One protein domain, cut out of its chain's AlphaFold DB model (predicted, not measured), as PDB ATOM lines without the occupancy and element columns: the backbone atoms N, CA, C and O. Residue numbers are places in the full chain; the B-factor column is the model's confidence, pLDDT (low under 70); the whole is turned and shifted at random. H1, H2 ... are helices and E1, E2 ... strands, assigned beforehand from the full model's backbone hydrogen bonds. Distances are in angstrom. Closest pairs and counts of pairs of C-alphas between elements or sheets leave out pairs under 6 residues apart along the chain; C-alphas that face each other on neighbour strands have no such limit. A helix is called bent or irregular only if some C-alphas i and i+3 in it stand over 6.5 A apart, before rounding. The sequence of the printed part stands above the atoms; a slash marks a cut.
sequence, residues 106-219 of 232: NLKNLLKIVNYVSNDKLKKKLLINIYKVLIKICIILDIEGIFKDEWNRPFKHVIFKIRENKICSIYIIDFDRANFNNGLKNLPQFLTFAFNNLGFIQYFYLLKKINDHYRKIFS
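AT A GLANCE: This is residues 106 to 219 of the 232 residues of an uncharacterized protein of bacterium (UniProt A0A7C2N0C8). The hairpin of strands E1 and E2 lies along one side of the long helix H2, with H4 and H5 on the other side; these three helices make a loose up-and-down bundle, each running against the one before it. H1 folds back over the first part of H2 beside E1, and short H3 packs on H4. The printed part has 114 residues, in the order H1, H2, H3, E1, E2, H4, H5, and is mostly helix with one antiparallel sheet. It is compact, with a radius of gyration of the C-alphas of 14.3 A and spans of 43 by 32 by 25 A.

IN THESE COORDINATES: E1 is residues 158 to 163 and E2 residues 166 to 172, 18.0 A long. H2, residues 120 to 143, is 34.5 A long and begins at C-alpha 120 (167.685, 143.848, 112.564). H1 is residues 107 to 115, H3 149 to 152 and H4 186 to 197, 16.2 A long. H5, residues 200 to 219, is 26.7 A long and ends at C-alpha 219 (136.917, 139.850, 92.116). H5 is irregular, with C-alphas 202 and 205 8.2 A apart, and has a kink of 47 degrees near residue 207; H3 is only just irregular, C-alphas 149 and 152 being 6.8 A apart.

HOW THE PARTS SIT: In the hairpin, N 161 and O 169 are 2.9 A apart, within hydrogen-bond range. E2 and H2 are near each other. H2 touches H4 with residues 135 to 142 alone, closest at the C-alphas of Cys 138 and Leu 187, 5.0 A. H5 is close to but not clearly touching H2, closest at the C-alphas of Ile 128 and Tyr 203, 7.7 A. H3 touches H4, closest at the C-alphas of Trp 151 and Phe 190, 5.2 A. Each O i to N i+4 pair is within hydrogen-bond range in H1, H2 and H4, against 10 of 16 in H5; H3 is too short for one.

THE WHOLE: The C-alphas of Ser 118 and Asn 181, the two farthest apart, are 43.0 A apart. The printed part has no cut, and the link E2 to H4 is long. The pLDDT is under 70 at residues 182 to 183, 202, 206 to 209 and 211 to 219.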
ATOM      1  N   ASN A 106     152.341 132.161 122.708       95.25
ATOM      2  CA  ASN A 106     151.442 133.212 122.235       95.25
ATOM      3  C   ASN A 106     152.205 134.372 121.567       95.25
ATOM      4  O   ASN A 106     153.406 134.557 121.787       95.25
ATOM      5  N   LEU A 107     151.496 135.185 120.777       93.38
ATOM      6  CA  LEU A 107     152.066 136.334 120.067       93.38
ATOM      7  C   LEU A 107     152.811 137.297 120.997       93.38
ATOM      8  O   LEU A 107     153.882 137.772 120.635       93.38
ATOM      9  N   LYS A 108     152.289 137.574 122.199       92.00
ATOM     10  CA  LYS A 108     152.966 138.462 123.162       92.00
ATOM     11  C   LYS A 108     154.359 137.951 123.519       92.00
ATOM     12  O   LYS A 108     155.317 138.720 123.502       92.00
ATOM     13  N   ASN A 109     154.466 136.670 123.848       90.94
ATOM     14  CA  ASN A 109     155.726 136.046 124.236       90.94
ATOM     15  C   ASN A 109     156.665 135.900 123.037       90.94
ATOM     16  O   ASN A 109     157.856 136.171 123.171       90.94
ATOM     17  N   LEU A 110     156.133 135.573 121.854       90.69
ATOM     18  CA  LEU A 110     156.919 135.562 120.623       90.69
ATOM     19  C   LEU A 110     157.541 136.936 120.356       90.69
ATOM     20  O   LEU A 110     158.741 137.022 120.128       90.69
ATOM     21  N   LEU A 111     156.767 138.020 120.434       89.25
ATOM     22  CA  LEU A 111     157.282 139.370 120.182       89.25
ATOM     23  C   LEU A 111     158.368 139.782 121.180       89.25
ATOM     24  O   LEU A 111     159.327 140.443 120.784       89.25
ATOM     25  N   LYS A 112     158.269 139.352 122.447       88.25
ATOM     26  CA  LYS A 112     159.356 139.532 123.422       88.25
ATOM     27  C   LYS A 112     160.638 138.854 122.943       88.25
ATOM     28  O   LYS A 112     161.666 139.513 122.892       88.25
ATOM     29  N   ILE A 113     160.564 137.588 122.528       87.12
ATOM     30  CA  ILE A 113     161.714 136.838 121.992       87.12
ATOM     31  C   ILE A 113     162.297 137.544 120.761       87.12
ATOM     32  O   ILE A 113     163.501 137.764 120.683       87.12
ATOM     33  N   VAL A 114     161.440 137.961 119.826       85.81
ATOM     34  CA  VAL A 114     161.851 138.672 118.605       85.81
ATOM     35  C   VAL A 114     162.556 139.994 118.918       85.81
ATOM     36  O   VAL A 114     163.456 140.396 118.182       85.81
ATOM     37  N   ASN A 115     162.193 140.668 120.008       84.19
ATOM     38  CA  ASN A 115     162.853 141.903 120.419       84.19
ATOM     39  C   ASN A 115     164.281 141.707 120.938       84.19
ATOM     40  O   ASN A 115     165.054 142.654 120.840       84.19
ATOM     41  N   TYR A 116     164.645 140.509 121.401       86.88
ATOM     42  CA  TYR A 116     166.019 140.175 121.798       86.88
ATOM     43  C   TYR A 116     166.924 139.781 120.618       86.88
ATOM     44  O   TYR A 116     168.119 139.571 120.804       86.88
ATOM     45  N   VAL A 117     166.389 139.680 119.396       84.69
ATOM     46  CA  VAL A 117     167.197 139.391 118.203       84.69
ATOM     47  C   VAL A 117     168.005 140.632 117.822       84.69
ATOM     48  O   VAL A 117     167.441 141.597 117.314       84.69
ATOM     49  N   SER A 118     169.328 140.583 118.007       85.31
ATOM     50  CA  SER A 118     170.242 141.701 117.711       85.31
ATOM     51  C   SER A 118     170.373 142.016 116.216       85.31
ATOM     52  O   SER A 118     170.732 143.124 115.839       85.31
ATOM     53  N   ASN A 119     170.105 141.043 115.340       90.06
ATOM     54  CA  ASN A 119     170.181 141.238 113.893       90.06
ATOM     55  C   ASN A 119     168.867 141.824 113.350       90.06
ATOM     56  O   ASN A 119     167.892 141.096 113.129       90.06
ATOM     57  N   ASP A 120     168.866 143.126 113.057       87.31
ATOM     58  CA  ASP A 120     167.685 143.848 112.564       87.31
ATOM     59  C   ASP A 120     167.113 143.277 111.264       87.31
ATOM     60  O   ASP A 120     165.894 143.186 111.099       87.31
ATOM     61  N   LYS A 121     167.966 142.828 110.337       87.06
ATOM     62  CA  LYS A 121     167.514 142.238 109.067       87.06
ATOM     63  C   LYS A 121     166.762 140.928 109.305       87.06
ATOM     64  O   LYS A 121     165.739 140.676 108.659       87.06
ATOM     65  N   LEU A 122     167.242 140.103 110.235       85.00
ATOM     66  CA  LEU A 122     166.588 138.853 110.621       85.00
ATOM     67  C   LEU A 122     165.263 139.120 111.343       85.00
ATOM     68  O   LEU A 122     164.238 138.548 110.961       85.00
ATOM     69  N   LYS A 123     165.272 140.035 112.317       85.12
ATOM     70  CA  LYS A 123     164.078 140.499 113.035       85.12
ATOM     71  C   LYS A 123     163.001 140.975 112.058       85.12
ATOM     72  O   LYS A 123     161.865 140.496 112.091       85.12
ATOM     73  N   LYS A 124     163.390 141.833 111.111       84.81
ATOM     74  CA  LYS A 124     162.540 142.354 110.033       84.81
ATOM     75  C   LYS A 124     161.917 141.232 109.199       84.81
ATOM     76  O   LYS A 124     160.705 141.208 108.981       84.81
ATOM     77  N   LYS A 125     162.734 140.275 108.748       84.69
ATOM     78  CA  LYS A 125     162.283 139.131 107.937       84.69
ATOM     79  C   LYS A 125     161.267 138.262 108.684       84.69
ATOM     80  O   LYS A 125     160.266 137.855 108.093       84.69
ATOM     81  N   LEU A 126     161.507 137.999 109.967       84.75
ATOM     82  CA  LEU A 126     160.621 137.194 110.804       84.75
ATOM     83  C   LEU A 126     159.254 137.865 110.988       84.75
ATOM     84  O   LEU A 126     158.227 137.232 110.739       84.75
ATOM     85  N   LEU A 127     159.239 139.156 111.336       86.31
ATOM     86  CA  LEU A 127     158.005 139.927 111.499       86.31
ATOM     87  C   LEU A 127     157.184 139.979 110.202       86.31
ATOM     88  O   LEU A 127     155.988 139.698 110.231       86.31
ATOM     89  N   ILE A 128     157.823 140.225 109.050       84.06
ATOM     90  CA  ILE A 128     157.144 140.193 107.738       84.06
ATOM     91  C   ILE A 128     156.435 138.856 107.509       84.06
ATOM     92  O   ILE A 128     155.298 138.831 107.031       84.06
ATOM     93  N   ASN A 129     157.106 137.743 107.807       84.62
ATOM     94  CA  ASN A 129     156.537 136.416 107.591       84.62
ATOM     95  C   ASN A 129     155.329 136.173 108.498       84.62
ATOM     96  O   ASN A 129     154.300 135.702 108.013       84.62
ATOM     97  N   ILE A 130     155.422 136.562 109.772       87.12
ATOM     98  CA  ILE A 130     154.307 136.482 110.722       87.12
ATOM     99  C   ILE A 130     153.119 137.306 110.211       87.12
ATOM    100  O   ILE A 130     152.011 136.780 110.100       87.12
ATOM    101  N   TYR A 131     153.342 138.563 109.820       86.94
ATOM    102  CA  TYR A 131     152.263 139.436 109.348       86.94
ATOM    103  C   TYR A 131     151.584 138.899 108.100       86.94
ATOM    104  O   TYR A 131     150.360 138.901 108.031       86.94
ATOM    105  N   LYS A 132     152.348 138.390 107.129       83.88
ATOM    106  CA  LYS A 132     151.774 137.803 105.911       83.88
ATOM    107  C   LYS A 132     150.807 136.665 106.224       83.88
ATOM    108  O   LYS A 132     149.771 136.574 105.571       83.88
ATOM    109  N   VAL A 133     151.133 135.803 107.188       89.12
ATOM    110  CA  VAL A 133     150.236 134.704 107.566       89.12
ATOM    111  C   VAL A 133     149.012 135.233 108.312       89.12
ATOM    112  O   VAL A 133     147.898 134.863 107.956       89.12
ATOM    113  N   LEU A 134     149.185 136.144 109.274       91.88
ATOM    114  CA  LEU A 134     148.058 136.711 110.025       91.88
ATOM    115  C   LEU A 134     147.096 137.506 109.135       91.88
ATOM    116  O   LEU A 134     145.886 137.368 109.276       91.88
ATOM    117  N   ILE A 135     147.613 138.253 108.158       88.88
ATOM    118  CA  ILE A 135     146.803 138.937 107.142       88.88
ATOM    119  C   ILE A 135     145.981 137.933 106.335       88.88
ATOM    120  O   ILE A 135     144.783 138.130 106.171       88.88
ATOM    121  N   LYS A 136     146.591 136.835 105.867       87.69
ATOM    122  CA  LYS A 136     145.856 135.780 105.149       87.69
ATOM    123  C   LYS A 136     144.746 135.181 106.006       87.69
ATOM    124  O   LYS A 136     143.646 134.985 105.506       87.69
ATOM    125  N   ILE A 137     145.017 134.926 107.284       92.88
ATOM    126  CA  ILE A 137     144.013 134.424 108.226       92.88
ATOM    127  C   ILE A 137     142.866 135.430 108.383       92.88
ATOM    128  O   ILE A 137     141.711 135.032 108.284       92.88
ATOM    129  N   CYS A 138     143.157 136.723 108.561       92.44
ATOM    130  CA  CYS A 138     142.126 137.762 108.659       92.44
ATOM    131  C   CYS A 138     141.231 137.795 107.415       92.44
ATOM    132  O   CYS A 138     140.013 137.841 107.545       92.44
ATOM    133  N   ILE A 139     141.829 137.698 106.224       87.69
ATOM    134  CA  ILE A 139     141.096 137.641 104.952       87.69
ATOM    135  C   ILE A 139     140.192 136.407 104.898       87.69
ATOM    136  O   ILE A 139     139.041 136.513 104.490       87.69
ATOM    137  N   ILE A 140     140.688 135.239 105.316       90.62
ATOM    138  CA  ILE A 140     139.878 134.014 105.357       90.62
ATOM    139  C   ILE A 140     138.695 134.185 106.316       90.62
ATOM    140  O   ILE A 140     137.579 133.837 105.955       90.62
ATOM    141  N   LEU A 141     138.912 134.752 107.503       93.19
ATOM    142  CA  LEU A 141     137.834 135.029 108.457       93.19
ATOM    143  C   LEU A 141     136.786 135.989 107.878       93.19
ATOM    144  O   LEU A 141     135.591 135.733 108.009       93.19
ATOM    145  N   ASP A 142     137.231 137.047 107.198       90.50
ATOM    146  CA  ASP A 142     136.359 138.001 106.508       90.50
ATOM    147  C   ASP A 142     135.529 137.308 105.401       90.50
ATOM    148  O   ASP A 142     134.316 137.502 105.335       90.50
ATOM    149  N   ILE A 143     136.142 136.441 104.584       86.50
ATOM    150  CA  ILE A 143     135.460 135.649 103.536       86.50
ATOM    151  C   ILE A 143     134.439 134.675 104.135       86.50
ATOM    152  O   ILE A 143     133.329 134.536 103.624       86.50
ATOM    153  N   GLU A 144     134.794 134.019 105.237       89.88
ATOM    154  CA  GLU A 144     133.911 133.095 105.951       89.88
ATOM    155  C   GLU A 144     132.828 133.823 106.768       89.88
ATOM    156  O   GLU A 144     132.016 133.167 107.423       89.88
ATOM    157  N   GLY A 145     132.778 135.160 106.751       91.38
ATOM    158  CA  GLY A 145     131.794 135.944 107.502       91.38
ATOM    159  C   GLY A 145     131.919 135.767 109.019       91.38
ATOM    160  O   GLY A 145     130.915 135.792 109.731       91.38
ATOM    161  N   ILE A 146     133.134 135.519 109.516       93.94
ATOM    162  CA  ILE A 146     133.436 135.385 110.943       93.94
ATOM    163  C   ILE A 146     134.231 136.611 111.368       93.94
ATOM    164  O   ILE A 146     135.419 136.725 111.079       93.94
ATOM    165  N   PHE A 147     133.602 137.518 112.099       94.06
ATOM    166  CA  PHE A 147     134.281 138.647 112.715       94.06
ATOM    167  C   PHE A 147     134.781 138.279 114.115       94.06
ATOM    168  O   PHE A 147     133.990 137.986 115.012       94.06
ATOM    169  N   LYS A 148     136.100 138.312 114.318       93.00
ATOM    170  CA  LYS A 148     136.744 138.038 115.603       93.00
ATOM    171  C   LYS A 148     137.138 139.350 116.289       93.00
ATOM    172  O   LYS A 148     138.126 139.979 115.922       93.00
ATOM    173  N   ASP A 149     136.393 139.731 117.323       89.50
ATOM    174  CA  ASP A 149     136.552 141.017 118.023       89.50
ATOM    175  C   ASP A 149     137.942 141.201 118.678       89.50
ATOM    176  O   ASP A 149     138.433 142.314 118.892       89.50
ATOM    177  N   GLU A 150     138.647 140.100 118.949       88.19
ATOM    178  CA  GLU A 150     139.980 140.114 119.558       88.19
ATOM    179  C   GLU A 150     141.119 140.565 118.642       88.19
ATOM    180  O   GLU A 150     142.253 140.677 119.122       88.19
ATOM    181  N   TRP A 151     140.882 140.849 117.359       88.56
ATOM    182  CA  TRP A 151     141.948 141.339 116.474       88.56
ATOM    183  C   TRP A 151     142.513 142.699 116.880       88.56
ATOM    184  O   TRP A 151     143.651 143.010 116.531       88.56
ATOM    185  N   ASN A 152     141.787 143.461 117.699       84.25
ATOM    186  CA  ASN A 152     142.304 144.682 118.316       84.25
ATOM    187  C   ASN A 152     143.394 144.403 119.374       84.25
ATOM    188  O   ASN A 152     144.199 145.285 119.682       84.25
ATOM    189  N   ARG A 153     143.422 143.196 119.965       87.81
ATOM    190  CA  ARG A 153     144.387 142.768 121.000       87.81
ATOM    191  C   ARG A 153     144.727 141.265 120.880       87.81
ATOM    192  O   ARG A 153     144.513 140.508 121.830       87.81
ATOM    193  N   PRO A 154     145.337 140.803 119.770       92.44
ATOM    194  CA  PRO A 154     145.495 139.379 119.455       92.44
ATOM    195  C   PRO A 154     146.598 138.672 120.266       92.44
ATOM    196  O   PRO A 154     146.853 137.485 120.086       92.44
ATOM    197  N   PHE A 155     147.254 139.384 121.187       92.56
ATOM    198  CA  PHE A 155     148.417 138.948 121.961       92.56
ATOM    199  C   PHE A 155     148.314 137.560 122.602       92.56
ATOM    200  O   PHE A 155     149.314 136.845 122.646       92.56
ATOM    201  N   LYS A 156     147.135 137.200 123.122       91.81
ATOM    202  CA  LYS A 156     146.876 135.906 123.775       91.81
ATOM    203  C   LYS A 156     146.132 134.910 122.878       91.81
ATOM    204  O   LYS A 156     146.064 133.741 123.225       91.81
ATOM    205  N   HIS A 157     145.597 135.368 121.748       94.81
ATOM    206  CA  HIS A 157     144.667 134.607 120.905       94.81
ATOM    207  C   HIS A 157     145.323 134.030 119.646       94.81
ATOM    208  O   HIS A 157     144.684 133.296 118.899       94.81
ATOM    209  N   VAL A 158     146.592 134.367 119.415       96.50
ATOM    210  CA  VAL A 158     147.419 133.810 118.346       96.50
ATOM    211  C   VAL A 158     148.527 132.988 118.987       96.50
ATOM    212  O   VAL A 158     149.347 133.538 119.730       96.50
ATOM    213  N   ILE A 159     148.556 131.691 118.693       96.12
ATOM    214  CA  ILE A 159     149.534 130.731 119.212       96.12
ATOM    215  C   ILE A 159     150.437 130.251 118.076       96.12
ATOM    216  O   ILE A 159     149.967 129.907 116.995       96.12
ATOM    217  N   PHE A 160     151.737 130.205 118.333       93.94
ATOM    218  CA  PHE A 160     152.765 129.764 117.401       93.94
ATOM    219  C   PHE A 160     153.351 128.447 117.887       93.94
ATOM    220  O   PHE A 160     153.950 128.383 118.964       93.94
ATOM    221  N   LYS A 161     153.217 127.405 117.070       90.56
ATOM    222  CA  LYS A 161     153.867 126.122 117.321       90.56
ATOM    223  C   LYS A 161     155.292 126.181 116.797       90.56
ATOM    224  O   LYS A 161     155.506 126.445 115.610       90.56
ATOM    225  N   ILE A 162     156.253 125.933 117.680       85.06
ATOM    226  CA  ILE A 162     157.679 125.959 117.357       85.06
ATOM    227  C   ILE A 162     158.219 124.532 117.386       85.06
ATOM    228  O   ILE A 162     157.980 123.799 118.342       85.06
ATOM    229  N   ARG A 163     158.952 124.143 116.342       84.56
ATOM    230  CA  ARG A 163     159.773 122.923 116.323       84.56
ATOM    231  C   ARG A 163     161.127 123.267 115.733       84.56
ATOM    232  O   ARG A 163     161.182 124.050 114.789       84.56
ATOM    233  N   GLU A 164     162.197 122.720 116.304       87.00
ATOM    234  CA  GLU A 164     163.569 122.929 115.808       87.00
ATOM    235  C   GLU A 164     163.885 124.417 115.550       87.00
ATOM    236  O   GLU A 164     164.414 124.800 114.507       87.00
ATOM    237  N   ASN A 165     163.482 125.285 116.487       79.19
ATOM    238  CA  ASN A 165     163.658 126.742 116.419       79.19
ATOM    239  C   ASN A 165     162.979 127.434 115.217       79.19
ATOM    240  O   ASN A 165     163.341 128.554 114.852       79.19
ATOM    241  N   LYS A 166     161.968 126.804 114.608       83.31
ATOM    242  CA  LYS A 166     161.178 127.355 113.498       83.31
ATOM    243  C   LYS A 166     159.691 127.367 113.834       83.31
ATOM    244  O   LYS A 166     159.176 126.460 114.480       83.31
ATOM    245  N   ILE A 167     158.988 128.394 113.356       88.50
ATOM    246  CA  ILE A 167     157.522 128.452 113.411       88.50
ATOM    247  C   ILE A 167     156.977 127.463 112.376       88.50
ATOM    248  O   ILE A 167     157.169 127.663 111.178       88.50
ATOM    249  N   CYS A 168     156.295 126.416 112.836       90.00
ATOM    250  CA  CYS A 168     155.716 125.385 111.968       90.00
ATOM    251  C   CYS A 168     154.241 125.641 111.663       90.00
ATOM    252  O   CYS A 168     153.780 125.357 110.562       90.00
ATOM    253  N   SER A 169     153.498 126.175 112.630       92.31
ATOM    254  CA  SER A 169     152.086 126.506 112.456       92.31
ATOM    255  C   SER A 169     151.660 127.659 113.356       92.31
ATOM    256  O   SER A 169     152.308 127.978 114.358       92.31
ATOM    257  N   ILE A 170     150.573 128.311 112.950       95.50
ATOM    258  CA  ILE A 170     149.948 129.431 113.648       95.50
ATOM    259  C   ILE A 170     148.489 129.061 113.862       95.50
ATOM    260  O   ILE A 170     147.812 128.691 112.905       95.50
ATOM    261  N   TYR A 171     148.026 129.188 115.098       96.88
ATOM    262  CA  TYR A 171     146.657 128.901 115.492       96.88
ATOM    263  C   TYR A 171     145.975 130.149 116.031       96.88
ATOM    264  O   TYR A 171     146.578 130.927 116.775       96.88
ATOM    265  N   ILE A 172     144.706 130.303 115.681       97.56
ATOM    266  CA  ILE A 172     143.784 131.270 116.258       97.56
ATOM    267  C   ILE A 172     142.872 130.524 117.217       97.56
ATOM    268  O   ILE A 172     142.282 129.507 116.858       97.56
ATOM    269  N   ILE A 173     142.766 131.040 118.434       96.12
ATOM    270  CA  ILE A 173     141.945 130.452 119.492       96.12
ATOM    271  C   ILE A 173     140.939 131.470 120.027       96.12
ATOM    272  O   ILE A 173     141.067 132.675 119.780       96.12
ATOM    273  N   ASP A 174     139.990 130.968 120.819       94.56
ATOM    274  CA  ASP A 174     139.037 131.759 121.599       94.56
ATOM    275  C   ASP A 174     138.070 132.553 120.709       94.56
ATOM    276  O   ASP A 174     138.259 133.743 120.459       94.56
ATOM    277  N   PHE A 175     137.066 131.863 120.162       95.94
ATOM    278  CA  PHE A 175     136.035 132.442 119.281       95.94
ATOM    279  C   PHE A 175     134.721 132.751 120.018       95.94
ATOM    280  O   PHE A 175     133.684 132.969 119.394       95.94
ATOM    281  N   ASP A 176     134.747 132.781 121.346       94.50
ATOM    282  CA  ASP A 176     133.562 132.952 122.188       94.50
ATOM    283  C   ASP A 176     132.876 134.323 122.000       94.50
ATOM    284  O   ASP A 176     131.664 134.451 122.188       94.50
ATOM    285  N   ARG A 177     133.619 135.349 121.570       93.25
ATOM    286  CA  ARG A 177     133.097 136.678 121.199       93.25
ATOM    287  C   ARG A 177     133.033 136.919 119.692       93.25
ATOM    288  O   ARG A 177     132.851 138.062 119.270       93.25
ATOM    289  N   ALA A 178     133.138 135.875 118.872       93.81
ATOM    290  CA  ALA A 178     132.944 136.020 117.436       93.81
ATOM    291  C   ALA A 178     131.541 136.576 117.116       93.81
ATOM    292  O   ALA A 178     130.561 136.313 117.823       93.81
ATOM    293  N   ASN A 179     131.438 137.350 116.041       92.69
ATOM    294  CA  ASN A 179     130.171 137.795 115.471       92.69
ATOM    295  C   ASN A 179     130.084 137.333 114.018       92.69
ATOM    296  O   ASN A 179     131.077 137.338 113.299       92.69
ATOM    297  N   PHE A 180     128.888 136.950 113.584       91.06
ATOM    298  CA  PHE A 180     128.647 136.401 112.246       91.06
ATOM    299  C   PHE A 180     127.909 137.398 111.362       91.06
ATOM    300  O   PHE A 180     126.893 137.084 110.750       91.06
ATOM    301  N   ASN A 181     128.378 138.643 111.367       78.75
ATOM    302  CA  ASN A 181     127.859 139.678 110.491       78.75
ATOM    303  C   ASN A 181     128.713 139.764 109.220       78.75
ATOM    304  O   ASN A 181     129.922 139.556 109.250       78.75
ATOM    305  N   ASN A 182     128.095 140.144 108.102       62.41
ATOM    306  CA  ASN A 182     128.759 140.275 106.794       62.41
ATOM    307  C   ASN A 182     129.740 141.471 106.716       62.41
ATOM    308  O   ASN A 182     130.093 141.930 105.632       62.41
ATOM    309  N   GLY A 183     130.149 142.029 107.860       69.56
ATOM    310  CA  GLY A 183     131.063 143.160 107.933       69.56
ATOM    311  C   GLY A 183     132.516 142.699 107.901       69.56
ATOM    312  O   GLY A 183     133.002 142.126 108.872       69.56
ATOM    313  N   LEU A 184     133.227 143.020 106.822       72.00
ATOM    314  CA  LEU A 184     134.657 142.735 106.655       72.00
ATOM    315  C   LEU A 184     135.472 143.672 107.553       72.00
ATOM    316  O   LEU A 184     135.687 144.842 107.223       72.00
ATOM    317  N   LYS A 185     135.869 143.191 108.729       86.19
ATOM    318  CA  LYS A 185     136.503 144.032 109.758       86.19
ATOM    319  C   LYS A 185     137.709 143.381 110.426       86.19
ATOM    320  O   LYS A 185     138.420 144.088 111.139       86.19
ATOM    321  N   ASN A 186     138.001 142.102 110.171       92.38
ATOM    322  CA  ASN A 186     139.165 141.445 110.770       92.38
ATOM    323  C   ASN A 186     140.467 142.069 110.255       92.38
ATOM    324  O   ASN A 186     141.318 142.469 111.052       92.38
ATOM    325  N   LEU A 187     140.615 142.194 108.928       89.00
ATOM    326  CA  LEU A 187     141.840 142.734 108.338       89.00
ATOM    327  C   LEU A 187     142.104 144.196 108.747       89.00
ATOM    328  O   LEU A 187     143.211 144.461 109.220       89.00
ATOM    329  N   PRO A 188     141.145 145.142 108.634       88.88
ATOM    330  CA  PRO A 188     141.356 146.509 109.105       88.88
ATOM    331  C   PRO A 188     141.777 146.579 110.578       88.88
ATOM    332  O   PRO A 188     142.756 147.251 110.890       88.88
ATOM    333  N   GLN A 189     141.112 145.833 111.469       91.50
ATOM    334  CA  GLN A 189     141.457 145.819 112.895       91.50
ATOM    335  C   GLN A 189     142.860 145.277 113.155       91.50
ATOM    336  O   GLN A 189     143.635 145.884 113.899       91.50
ATOM    337  N   PHE A 190     143.218 144.164 112.507       92.25
ATOM    338  CA  PHE A 190     144.557 143.607 112.639       92.25
ATOM    339  C   PHE A 190     145.628 144.567 112.114       92.25
ATOM    340  O   PHE A 190     146.669 144.723 112.752       92.25
ATOM    341  N   LEU A 191     145.387 145.238 110.982       88.81
ATOM    342  CA  LEU A 191     146.321 146.227 110.445       88.81
ATOM    343  C   LEU A 191     146.491 147.399 111.411       88.81
ATOM    344  O   LEU A 191     147.629 147.739 111.722       88.81
ATOM    345  N   THR A 192     145.405 147.961 111.947       89.94
ATOM    346  CA  THR A 192     145.476 149.014 112.972       89.94
ATOM    347  C   THR A 192     146.306 148.563 114.174       89.94
ATOM    348  O   THR A 192     147.210 149.279 114.611       89.94
ATOM    349  N   PHE A 193     146.067 147.349 114.677       90.69
ATOM    350  CA  PHE A 193     146.876 146.775 115.749       90.69
ATOM    351  C   PHE A 193     148.360 146.673 115.360       90.69
ATOM    352  O   PHE A 193     149.223 147.110 116.128       90.69
ATOM    353  N   ALA A 194     148.665 146.141 114.175       88.56
ATOM    354  CA  ALA A 194     150.029 145.951 113.693       88.56
ATOM    355  C   ALA A 194     150.775 147.285 113.510       88.56
ATOM    356  O   ALA A 194     151.943 147.392 113.893       88.56
ATOM    357  N   PHE A 195     150.101 148.307 112.974       86.56
ATOM    358  CA  PHE A 195     150.637 149.662 112.830       86.56
ATOM    359  C   PHE A 195     151.012 150.265 114.180       86.56
ATOM    360  O   PHE A 195     152.144 150.719 114.340       86.56
ATOM    361  N   ASN A 196     150.105 150.185 115.152       85.50
ATOM    362  CA  ASN A 196     150.280 150.844 116.444       85.50
ATOM    363  C   ASN A 196     151.247 150.105 117.376       85.50
ATOM    364  O   ASN A 196     151.909 150.735 118.192       85.50
ATOM    365  N   ASN A 197     151.320 148.773 117.287       80.75
ATOM    366  CA  ASN A 197     151.997 147.967 118.310       80.75
ATOM    367  C   ASN A 197     153.222 147.212 117.798       80.75
ATOM    368  O   ASN A 197     154.041 146.782 118.606       80.75
ATOM    369  N   LEU A 198     153.342 146.995 116.486       77.25
ATOM    370  CA  LEU A 198     154.334 146.066 115.935       77.25
ATOM    371  C   LEU A 198     155.297 146.712 114.925       77.25
ATOM    372  O   LEU A 198     155.992 146.010 114.183       77.25
ATOM    373  N   GLY A 199     155.332 148.045 114.858       73.69
ATOM    374  CA  GLY A 199     156.206 148.776 113.936       73.69
ATOM    375  C   GLY A 199     155.874 148.530 112.460       73.69
ATOM    376  O   GLY A 199     156.760 148.618 111.607       73.69
ATOM    377  N   PHE A 200     154.612 148.200 112.140       77.81
ATOM    378  CA  PHE A 200     154.204 147.828 110.778       77.81
ATOM    379  C   PHE A 200     154.383 148.963 109.747       77.81
ATOM    380  O   PHE A 200     154.482 148.695 108.550       77.81
ATOM    381  N   ILE A 201     154.512 150.219 110.199       73.94
ATOM    382  CA  ILE A 201     154.768 151.411 109.366       73.94
ATOM    383  C   ILE A 201     155.903 151.183 108.359       73.94
ATOM    384  O   ILE A 201     155.774 151.515 107.182       73.94
ATOM    385  N   GLN A 202     156.980 150.517 108.777       69.31
ATOM    386  CA  GLN A 202     158.156 150.262 107.935       69.31
ATOM    387  C   GLN A 202     157.903 149.264 106.787       69.31
ATOM    388  O   GLN A 202     158.787 149.007 105.964       69.31
ATOM    389  N   TYR A 203     156.709 148.672 106.738       71.62
ATOM    390  CA  TYR A 203     156.310 147.641 105.786       71.62
ATOM    391  C   TYR A 203     155.100 148.058 104.962       71.62
ATOM    392  O   TYR A 203     154.407 147.204 104.414       71.62
ATOM    393  N   PHE A 204     154.868 149.363 104.822       72.00
ATOM    394  CA  PHE A 204     153.773 149.914 104.026       72.00
ATOM    395  C   PHE A 204     153.709 149.331 102.600       72.00
ATOM    396  O   PHE A 204     152.628 149.089 102.073       72.00
ATOM    397  N   TYR A 205     154.852 148.975 101.999       71.06
ATOM    398  CA  TYR A 205     154.906 148.294 100.696       71.06
ATOM    399  C   TYR A 205     154.141 146.954 100.660       71.06
ATOM    400  O   TYR A 205     153.684 146.529  99.595       71.06
ATOM    401  N   LEU A 206     153.993 146.271 101.805       69.06
ATOM    402  CA  LEU A 206     153.166 145.073 101.912       69.06
ATOM    403  C   LEU A 206     151.694 145.412 101.717       69.06
ATOM    404  O   LEU A 206     151.015 144.609 101.092       69.06
ATOM    405  N   LEU A 207     151.208 146.577 102.164       69.56
ATOM    406  CA  LEU A 207     149.811 146.969 101.960       69.56
ATOM    407  C   LEU A 207     149.444 147.026 100.484       69.56
ATOM    408  O   LEU A 207     148.376 146.550 100.124       69.56
ATOM    409  N   LYS A 208     150.335 147.533  99.623       69.56
ATOM    410  CA  LYS A 208     150.097 147.544  98.172       69.56
ATOM    411  C   LYS A 208     149.925 146.120  97.634       69.56
ATOM    412  O   LYS A 208     148.914 145.818  97.017       69.56
ATOM    413  N   LYS A 209     150.845 145.211  97.985       69.25
ATOM    414  CA  LYS A 209     150.765 143.789  97.595       69.25
ATOM    415  C   LYS A 209     149.542 143.076  98.179       69.25
ATOM    416  O   LYS A 209     148.963 142.222  97.516       69.25
ATOM    417  N   ILE A 210     149.174 143.400  99.418       70.38
ATOM    418  CA  ILE A 210     147.986 142.865 100.085       70.38
ATOM    419  C   ILE A 210     146.743 143.360  99.361       70.38
ATOM    420  O   ILE A 210     145.902 142.536  99.047       70.38
ATOM    421  N   ASN A 211     146.651 144.649  99.039       68.56
ATOM    422  CA  ASN A 211     145.528 145.241  98.318       68.56
ATOM    423  C   ASN A 211     145.370 144.635  96.917       68.56
ATOM    424  O   ASN A 211     144.267 144.252  96.543       68.56
ATOM    425  N   ASP A 212     146.464 144.462  96.171       69.06
ATOM    426  CA  ASP A 212     146.434 143.825  94.848       69.06
ATOM    427  C   ASP A 212     145.947 142.368  94.938       69.06
ATOM    428  O   ASP A 212     145.101 141.923  94.160       69.06
ATOM    429  N   HIS A 213     146.437 141.622  95.934       64.94
ATOM    430  CA  HIS A 213     146.005 140.249  96.187       64.94
ATOM    431  C   HIS A 213     144.548 140.180  96.662       64.94
ATOM    432  O   HIS A 213     143.798 139.311  96.223       64.94
ATOM    433  N   TYR A 214     144.143 141.123  97.513       67.31
ATOM    434  CA  TYR A 214     142.793 141.251  98.042       67.31
ATOM    435  C   TYR A 214     141.819 141.512  96.903       67.31
ATOM    436  O   TYR A 214     140.891 140.737  96.732       67.31
ATOM    437  N   ARG A 215     142.094 142.501  96.044       64.62
ATOM    438  CA  ARG A 215     141.293 142.804  94.848       64.62
ATOM    439  C   ARG A 215     141.097 141.586  93.950       64.62
ATOM    440  O   ARG A 215     139.982 141.362  93.497       64.62
ATOM    441  N   LYS A 216     142.141 140.776  93.747       65.38
ATOM    442  CA  LYS A 216     142.080 139.558  92.921       65.38
ATOM    443  C   LYS A 216     141.259 138.428  93.557       65.38
ATOM    444  O   LYS A 216     140.525 137.733  92.863       65.38
ATOM    445  N   ILE A 217     141.379 138.221  94.869       63.00
ATOM    446  CA  ILE A 217     140.547 137.243  95.590       63.00
ATOM    447  C   ILE A 217     139.087 137.712  95.598       63.00
ATOM    448  O   ILE A 217     138.180 136.923  95.341       63.00
ATOM    449  N   PHE A 218     138.868 139.006  95.827       62.25
ATOM    450  CA  PHE A 218     137.542 139.606  95.913       62.25
ATOM    451  C   PHE A 218     136.812 139.623  94.568       62.25
ATOM    452  O   PHE A 218     135.630 139.299  94.527       62.25
ATOM    453  N   SER A 219     137.504 139.925  93.461       59.19
ATOM    454  CA  SER A 219     136.917 139.850  92.116       59.19
ATOM    455  C   SER A 219     136.414 138.441  91.807       59.19
ATOM    456  O   SER A 219     135.336 138.274  91.246       59.19
TER     457      SER A 219